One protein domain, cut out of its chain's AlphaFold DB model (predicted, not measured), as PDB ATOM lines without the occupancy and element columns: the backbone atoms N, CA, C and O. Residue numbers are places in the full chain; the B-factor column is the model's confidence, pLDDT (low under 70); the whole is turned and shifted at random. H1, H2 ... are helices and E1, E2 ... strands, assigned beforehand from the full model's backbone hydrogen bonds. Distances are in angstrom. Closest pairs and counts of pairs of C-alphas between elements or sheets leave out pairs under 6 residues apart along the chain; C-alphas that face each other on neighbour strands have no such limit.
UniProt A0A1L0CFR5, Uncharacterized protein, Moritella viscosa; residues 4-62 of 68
ATOM      1  N   VAL A   4       2.856 -23.829  12.383       95.38
ATOM      2  CA  VAL A   4       1.944 -22.683  12.297       95.38
ATOM      3  C   VAL A   4       2.527 -21.673  11.322       95.38
ATOM      4  O   VAL A   4       3.608 -21.137  11.562       95.38
ATOM      5  N   GLU A   5       1.814 -21.406  10.233       94.94
ATOM      6  CA  GLU A   5       2.249 -20.518   9.152       94.94
ATOM      7  C   GLU A   5       1.062 -19.683   8.676       94.94
ATOM      8  O   GLU A   5      -0.032 -20.208   8.510       94.94
ATOM      9  N   ASN A   6       1.242 -18.375   8.456       94.06
ATOM     10  CA  ASN A   6       0.194 -17.495   7.908       94.06
ATOM     11  C   ASN A   6      -1.185 -17.619   8.597       94.06
ATOM     12  O   ASN A   6      -2.221 -17.575   7.936       94.06
ATOM     13  N   ASN A   7      -1.205 -17.765   9.927       94.94
ATOM     14  CA  ASN A   7      -2.428 -17.967  10.719       94.94
ATOM     15  C   ASN A   7      -3.177 -19.287  10.414       94.94
ATOM     16  O   ASN A   7      -4.386 -19.385  10.629       94.94
ATOM     17  N   GLN A   8      -2.455 -20.305   9.939       97.19
ATOM     18  CA  GLN A   8      -2.934 -21.664   9.685       97.19
ATOM     19  C   GLN A   8      -2.076 -22.678  10.452       97.19
ATOM     20  O   GLN A   8      -0.854 -22.544  10.508       97.19
ATOM     21  N   PHE A   9      -2.697 -23.724  10.994       97.00
ATOM     22  CA  PHE A   9      -2.002 -24.963  11.328       97.00
ATOM     23  C   PHE A   9      -1.832 -25.791  10.058       97.00
ATOM     24  O   PHE A   9      -2.802 -26.051   9.346       97.00
ATOM     25  N   ILE A  10      -0.603 -26.217   9.796       97.38
ATOM     26  CA  ILE A  10      -0.230 -26.982   8.613       97.38
ATOM     27  C   ILE A  10      -0.136 -28.455   8.997       97.38
ATOM     28  O   ILE A  10       0.827 -28.897   9.628       97.38
ATOM     29  N   VAL A  11      -1.156 -29.225   8.623       96.25
ATOM     30  CA  VAL A  11      -1.221 -30.662   8.901       96.25
ATOM     31  C   VAL A  11      -0.673 -31.442   7.704       96.25
ATOM     32  O   VAL A  11      -1.164 -31.256   6.588       96.25
ATOM     33  N   PRO A  12       0.329 -32.322   7.882       93.75
ATOM     34  CA  PRO A  12       0.873 -33.104   6.779       93.75
ATOM     35  C   PRO A  12      -0.155 -34.122   6.269       93.75
ATOM     36  O   PRO A  12      -0.697 -34.915   7.040       93.75
ATOM     37  N   MET A  13      -0.383 -34.128   4.956       93.62
ATOM     38  CA  MET A  13      -1.311 -35.024   4.271       93.62
ATOM     39  C   MET A  13      -0.577 -35.803   3.160       93.62
ATOM     40  O   MET A  13       0.025 -35.200   2.268       93.62
ATOM     41  N   PRO A  14      -0.625 -37.145   3.144       90.62
ATOM     42  CA  PRO A  14      -0.086 -37.943   2.045       90.62
ATOM     43  C   PRO A  14      -0.786 -37.637   0.703       90.62
ATOM     44  O   PRO A  14      -1.992 -37.386   0.698       90.62
ATOM     45  N   PRO A  15      -0.084 -37.711  -0.448       89.12
ATOM     46  CA  PRO A  15       1.290 -38.193  -0.612       89.12
ATOM     47  C   PRO A  15       2.389 -37.141  -0.388       89.12
ATOM     48  O   PRO A  15       3.525 -37.535  -0.157       89.12
ATOM     49  N   SER A  16       2.099 -35.840  -0.468       88.00
ATOM     50  CA  SER A  16       3.044 -34.724  -0.223       88.00
ATOM     51  C   SER A  16       2.291 -33.385  -0.235       88.00
ATOM     52  O   SER A  16       2.670 -32.439  -0.920       88.00
ATOM     53  N   SER A  17       1.154 -33.329   0.448       93.19
ATOM     54  CA  SER A  17       0.298 -32.147   0.518       93.19
ATOM     55  C   SER A  17       0.104 -31.723   1.967       93.19
ATOM     56  O   SER A  17       0.547 -32.392   2.902       93.19
ATOM     57  N   THR A  18      -0.559 -30.593   2.156       95.00
ATOM     58  CA  THR A  18      -0.908 -30.067   3.469       95.00
ATOM     59  C   THR A  18      -2.414 -29.896   3.569       95.00
ATOM     60  O   THR A  18      -3.112 -29.728   2.567       95.00
ATOM     61  N   TYR A  19      -2.915 -29.978   4.792       95.88
ATOM     62  CA  TYR A  19      -4.270 -29.606   5.148       95.88
ATOM     63  C   TYR A  19      -4.186 -28.431   6.120       95.88
ATOM     64  O   TYR A  19      -3.525 -28.524   7.153       95.88
ATOM     65  N   GLU A  20      -4.817 -27.320   5.759       97.00
ATOM     66  CA  GLU A  20      -4.738 -26.063   6.503       97.00
ATOM     67  C   GLU A  20      -5.942 -25.923   7.435       97.00
ATOM     68  O   GLU A  20      -7.088 -26.155   7.039       97.00
ATOM     69  N   ILE A  21      -5.675 -25.554   8.687       97.50
ATOM     70  CA  ILE A  21      -6.703 -25.284   9.696       97.50
ATOM     71  C   ILE A  21      -6.510 -23.860  10.221       97.50
ATOM     72  O   ILE A  21      -5.458 -23.583  10.801       97.50
ATOM     73  N   PRO A  22      -7.503 -22.960  10.105       97.81
ATOM     74  CA  PRO A  22      -7.357 -21.591  10.582       97.81
ATOM     75  C   PRO A  22      -7.104 -21.541  12.086       97.81
ATOM     76  O   PRO A  22      -7.862 -22.120  12.867       97.81
ATOM     77  N   VAL A  23      -6.089 -20.795  12.518       97.00
ATOM     78  CA  VAL A  23      -5.711 -20.687  13.937       97.00
ATOM     79  C   VAL A  23      -6.869 -20.185  14.808       97.00
ATOM     80  O   VAL A  23      -7.114 -20.718  15.891       97.00
ATOM     81  N   GLU A  24      -7.634 -19.211  14.308       96.75
ATOM     82  CA  GLU A  24      -8.824 -18.637  14.964       96.75
ATOM     83  C   GLU A  24      -9.965 -19.647  15.179       96.75
ATOM     84  O   GLU A  24     -10.845 -19.479  16.032       96.75
ATOM     85  N   SER A  25      -9.945 -20.738  14.413       96.62
ATOM     86  CA  SER A  25     -10.894 -21.832  14.546       96.62
ATOM     87  C   SER A  25     -10.447 -22.868  15.580       96.62
ATOM     88  O   SER A  25     -11.070 -23.917  15.676       96.62
ATOM     89  N   CYS A  26      -9.406 -22.587  16.374       97.25
ATOM     90  CA  CYS A  26      -8.885 -23.459  17.433       97.25
ATOM     91  C   CYS A  26      -8.517 -22.702  18.729       97.25
ATOM     92  O   CYS A  26      -7.765 -23.224  19.542       97.25
ATOM     93  N   ASP A  27      -9.043 -21.496  18.949       97.12
ATOM     94  CA  ASP A  27      -8.748 -20.626  20.111       97.12
ATOM     95  C   ASP A  27      -9.441 -21.044  21.431       97.12
ATOM     96  O   ASP A  27      -9.303 -20.385  22.459       97.12
ATOM     97  N   THR A  28     -10.193 -22.148  21.430       97.81
ATOM     98  CA  THR A  28     -10.847 -22.712  22.622       97.81
ATOM     99  C   THR A  28     -10.792 -24.235  22.592       97.81
ATOM    100  O   THR A  28     -10.784 -24.839  21.517       97.81
ATOM    101  N   HIS A  29     -10.861 -24.882  23.761       97.50
ATOM    102  CA  HIS A  29     -10.928 -26.349  23.853       97.50
ATOM    103  C   HIS A  29     -12.072 -26.955  23.036       97.50
ATOM    104  O   HIS A  29     -11.891 -27.992  22.406       97.50
ATOM    105  N   VAL A  30     -13.240 -26.301  23.011       97.62
ATOM    106  CA  VAL A  30     -14.424 -26.773  22.269       97.62
ATOM    107  C   VAL A  30     -14.170 -26.761  20.764       97.62
ATOM    108  O   VAL A  30     -14.501 -27.721  20.071       97.62
ATOM    109  N   LYS A  31     -13.555 -25.692  20.256       97.88
ATOM    110  CA  LYS A  31     -13.211 -25.578  18.838       97.88
ATOM    111  C   LYS A  31     -12.113 -26.568  18.432       97.88
ATOM    112  O   LYS A  31     -12.247 -27.214  17.398       97.88
ATOM    113  N   ILE A  32     -11.087 -26.756  19.270       97.75
ATOM    114  CA  ILE A  32     -10.064 -27.798  19.061       97.75
ATOM    115  C   ILE A  32     -10.726 -29.176  18.988       97.75
ATOM    116  O   ILE A  32     -10.460 -29.940  18.066       97.75
ATOM    117  N   PHE A  33     -11.632 -29.482  19.920       97.12
ATOM    118  CA  PHE A  33     -12.362 -30.747  19.923       97.12
ATOM    119  C   PHE A  33     -13.191 -30.947  18.647       97.12
ATOM    120  O   PHE A  33     -13.125 -32.014  18.041       97.12
ATOM    121  N   ALA A  34     -13.925 -29.925  18.196       97.94
ATOM    122  CA  ALA A  34     -14.694 -29.996  16.953       97.94
ATOM    123  C   ALA A  34     -13.802 -30.324  15.741       97.94
ATOM    124  O   ALA A  34     -14.156 -31.174  14.922       97.94
ATOM    125  N   TRP A  35     -12.613 -29.719  15.667       97.88
ATOM    126  CA  TRP A  35     -11.633 -30.033  14.629       97.88
ATOM    127  C   TRP A  35     -11.056 -31.435  14.737       97.88
ATOM    128  O   TRP A  35     -10.896 -32.092  13.714       97.88
ATOM    129  N   VAL A  36     -10.781 -31.920  15.949       97.25
ATOM    130  CA  VAL A  36     -10.346 -33.305  16.161       97.25
ATOM    131  C   VAL A  36     -11.385 -34.273  15.602       97.25
ATOM    132  O   VAL A  36     -11.016 -35.160  14.838       97.25
ATOM    133  N   ILE A  37     -12.675 -34.067  15.891       97.94
ATOM    134  CA  ILE A  37     -13.752 -34.897  15.327       97.94
ATOM    135  C   ILE A  37     -13.727 -34.855  13.792       97.94
ATOM    136  O   ILE A  37     -13.683 -35.904  13.153       97.94
ATOM    137  N   GLN A  38     -13.640 -33.670  13.188       97.50
ATOM    138  CA  GLN A  38     -13.554 -33.540  11.728       97.50
ATOM    139  C   GLN A  38     -12.299 -34.201  11.125       97.50
ATOM    140  O   GLN A  38     -12.342 -34.720  10.007       97.50
ATOM    141  N   LEU A  39     -11.167 -34.165  11.831       96.75
ATOM    142  CA  LEU A  39      -9.935 -34.831  11.415       96.75
ATOM    143  C   LEU A  39     -10.071 -36.354  11.502       96.75
ATOM    144  O   LEU A  39      -9.553 -37.042  10.627       96.75
ATOM    145  N   THR A  40     -10.813 -36.891  12.478       96.44
ATOM    146  CA  THR A  40     -11.047 -38.345  12.566       96.44
ATOM    147  C   THR A  40     -11.836 -38.922  11.387       96.44
ATOM    148  O   THR A  40     -11.686 -40.105  11.091       96.44
ATOM    149  N   ASP A  41     -12.584 -38.100  10.642       96.69
ATOM    150  CA  ASP A  41     -13.255 -38.522   9.402       96.69
ATOM    151  C   ASP A  41     -12.288 -38.706   8.217       96.69
ATOM    152  O   ASP A  41     -12.669 -39.205   7.153       96.69
ATOM    153  N   LYS A  42     -11.032 -38.259   8.340       95.62
ATOM    154  CA  LYS A  42     -10.047 -38.314   7.257       95.62
ATOM    155  C   LYS A  42      -9.264 -39.621   7.327       95.62
ATOM    156  O   LYS A  42      -8.553 -39.885   8.288       95.62
ATOM    157  N   THR A  43      -9.296 -40.401   6.249       95.94
ATOM    158  CA  THR A  43      -8.644 -41.724   6.176       95.94
ATOM    159  C   THR A  43      -7.121 -41.698   6.333       95.94
ATOM    160  O   THR A  43      -6.513 -42.738   6.555       95.94
ATOM    161  N   TRP A  44      -6.494 -40.532   6.165       95.31
ATOM    162  CA  TRP A  44      -5.050 -40.334   6.289       95.31
ATOM    163  C   TRP A  44      -4.620 -39.821   7.670       95.31
ATOM    164  O   TRP A  44      -3.421 -39.769   7.943       95.31
ATOM    165  N   VAL A  45      -5.565 -39.429   8.529       96.81
ATOM    166  CA  VAL A  45      -5.262 -38.928   9.870       96.81
ATOM    167  C   VAL A  45      -4.969 -40.101  10.795       96.81
ATOM    168  O   VAL A  45      -5.763 -41.029  10.939       96.81
ATOM    169  N   THR A  46      -3.813 -40.043  11.445       96.38
ATOM    170  CA  THR A  46      -3.398 -41.005  12.464       96.38
ATOM    171  C   THR A  46      -3.580 -40.419  13.858       96.38
ATOM    172  O   THR A  46      -3.734 -39.209  14.033       96.38
ATOM    173  N   LYS A  47      -3.512 -41.282  14.874       95.88
ATOM    174  CA  LYS A  47      -3.490 -40.847  16.272       95.88
ATOM    175  C   LYS A  47      -2.357 -39.843  16.539       95.88
ATOM    176  O   LYS A  47      -2.609 -38.828  17.175       95.88
ATOM    177  N   ASP A  48      -1.168 -40.084  15.993       96.00
ATOM    178  CA  ASP A  48      -0.010 -39.198  16.163       96.00
ATOM    179  C   ASP A  48      -0.271 -37.798  15.584       96.00
ATOM    180  O   ASP A  48       0.108 -36.802  16.191       96.00
ATOM    181  N   ILE A  49      -0.972 -37.703  14.445       96.25
ATOM    182  CA  ILE A  49      -1.384 -36.414  13.863       96.25
ATOM    183  C   ILE A  49      -2.366 -35.689  14.791       96.25
ATOM    184  O   ILE A  49      -2.257 -34.478  14.968       96.25
ATOM    185  N   ILE A  50      -3.317 -36.412  15.389       97.00
ATOM    186  CA  ILE A  50      -4.275 -35.832  16.339       97.00
ATOM    187  C   ILE A  50      -3.567 -35.320  17.596       97.00
ATOM    188  O   ILE A  50      -3.848 -34.207  18.033       97.00
ATOM    189  N   GLU A  51      -2.655 -36.103  18.173       96.12
ATOM    190  CA  GLU A  51      -1.902 -35.699  19.365       96.12
ATOM    191  C   GLU A  51      -1.030 -34.468  19.078       96.12
ATOM    192  O   GLU A  51      -1.119 -33.484  19.814       96.12
ATOM    193  N   ASP A  52      -0.296 -34.468  17.961       96.56
ATOM    194  CA  ASP A  52       0.523 -33.333  17.510       96.56
ATOM    195  C   ASP A  52      -0.345 -32.083  17.262       96.56
ATOM    196  O   ASP A  52       0.032 -30.967  17.625       96.56
ATOM    197  N   PHE A  53      -1.552 -32.253  16.705       97.50
ATOM    198  CA  PHE A  53      -2.470 -31.142  16.431       97.50
ATOM    199  C   PHE A  53      -2.984 -30.519  17.723       97.50
ATOM    200  O   PHE A  53      -2.938 -29.300  17.884       97.50
ATOM    201  N   ILE A  54      -3.450 -31.356  18.655       96.69
ATOM    202  CA  ILE A  54      -3.964 -30.907  19.948       96.69
ATOM    203  C   ILE A  54      -2.869 -30.162  20.709       96.69
ATOM    204  O   ILE A  54      -3.109 -29.057  21.187       96.69
ATOM    205  N   GLU A  55      -1.669 -30.735  20.813       96.31
ATOM    206  CA  GLU A  55      -0.567 -30.110  21.548       96.31
ATOM    207  C   GLU A  55      -0.139 -28.788  20.908       96.31
ATOM    208  O   GLU A  55       0.015 -27.788  21.612       96.31
ATOM    209  N   THR A  56      -0.032 -28.744  19.581       96.94
ATOM    210  CA  THR A  56       0.316 -27.517  18.854       96.94
ATOM    211  C   THR A  56      -0.745 -26.431  19.038       96.94
ATOM    212  O   THR A  56      -0.401 -25.286  19.335       96.94
ATOM    213  N   ALA A  57      -2.032 -26.774  18.930       97.31
ATOM    214  CA  ALA A  57      -3.128 -25.821  19.092       97.31
ATOM    215  C   ALA A  57      -3.241 -25.294  20.530       97.31
ATOM    216  O   ALA A  57      -3.387 -24.088  20.733       97.31
ATOM    217  N   LEU A  58      -3.122 -26.174  21.530       97.12
ATOM    218  CA  LEU A  58      -3.144 -25.783  22.940       97.12
ATOM    219  C   LEU A  58      -1.977 -24.848  23.273       97.12
ATOM    220  O   LEU A  58      -2.194 -23.781  23.844       97.12
ATOM    221  N   ASN A  59      -0.756 -25.214  22.870       96.06
ATOM    222  CA  ASN A  59       0.439 -24.410  23.124       96.06
ATOM    223  C   ASN A  59       0.369 -23.047  22.429       96.06
ATOM    224  O   ASN A  59       0.717 -22.037  23.037       96.06
ATOM    225  N   HIS A  60      -0.113 -23.004  21.181       96.50
ATOM    226  CA  HIS A  60      -0.254 -21.758  20.430       96.50
ATOM    227  C   HIS A  60      -1.199 -20.764  21.122       96.50
ATOM    228  O   HIS A  60      -0.909 -19.572  21.177       96.50
ATOM    229  N   HIS A  61      -2.302 -21.260  21.690       96.25
ATOM    230  CA  HIS A  61      -3.323 -20.438  22.348       96.25
ATOM    231  C   HIS A  61      -3.142 -20.306  23.867       96.25
ATOM    232  O   HIS A  61      -3.981 -19.710  24.539       96.25
ATOM    233  N   GLY A  62      -2.064 -20.861  24.436       96.50
ATOM    234  CA  GLY A  62      -1.822 -20.849  25.883       96.50
ATOM    235  C   GLY A  62      -2.886 -21.601  26.695       96.50
ATOM    236  O   GLY A  62      -3.130 -21.274  27.857       96.50
TER     237      GLY A  62
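What this domain is: This is residues 4 to 62 of the 68 residues of an uncharacterized protein of Moritella viscosa (UniProt A0A1L0CFR5). A hairpin of two strands, E1 and E2, runs alongside a helical hairpin of two side-by-side helices, H2 and H3, with H3 the helix nearer to E1. The short helix H1 makes the turn at one end between the strands and the helices, while the first printed residues, 4 to 5, fold back as a short pairing with residues 8 to 9 of E1. The printed part has 59 residues, with two named strands and three named helices in the order E1, E2, H1, H2, H3; the two-stranded sheet, order E1 - E2, is antiparallel. The class is mixed, helices and strands, and the whole is compact, with a radius of gyration of the C-alphas of 10.7 A and spans of 31 by 23 by 15 A.

Where its parts are: Find C-alpha 8 at (-2.934, -21.664, 9.685), where E1 begins; E1 runs over residues 8 to 13, 14.5 A from first to last C-alpha. E2, residues 17 to 22, covers 16.5 A. H1 follows at once as residues 23 to 26. Look next at C-alpha 29 at (-10.928, -26.349, 23.853), where H2 begins; it takes in residues 29 to 40 and is 16.5 A long. H3, residues 47 to 60, is the longest helix, 19.8 A, and ends at C-alpha 60 at (-0.254, -21.758, 20.430).

How they stand to each other: Start with the hairpin E1 and E2, antiparallel at 151 degrees between directions; N 11 and O 19 are within hydrogen-bond range at 2.9 A, as are N 17 and O 13 at 2.8 A. From E1 look to H3: the closest C-alphas of the two, those of Val 11 and Ile 49, are 7.6 A apart. H3 and E2 are apart. H2 and H3 form a helical hairpin: they touch, closest at the C-alphas of Val 36 and Ile 50, 6.6 A, with a shallow tilt of 25 degrees, opposite ways. H2 is apart from E1 and only just apart from E2, with closest C-alphas at 8.4 A. H1 and H2 touch only at the corner by their link, with residues 31 to 35 of H2 alone; their closest C-alphas, those of Cys 26 and Ile 32, are 4.8 A apart. H1 and H3 are close but not clearly touching, with the C-alphas of Cys 26 and Ala 57 closest at 6.4 A. In H2 and H3 every O i to N i+4 pair is within hydrogen-bond range; H1 is too short for such a pair.

The domain as a whole: The two C-alphas farthest apart are those of Pro 15 and Gly 62, at 31.8 A. The printed part, residues 4 to 62, has no cut. The link from H2 to H3 is short, and the links E1 to E2, E2 to H1 and H1 to H2 are tight. The mean pLDDT of the printed part of this model is 96.1, and no printed residue is under 70.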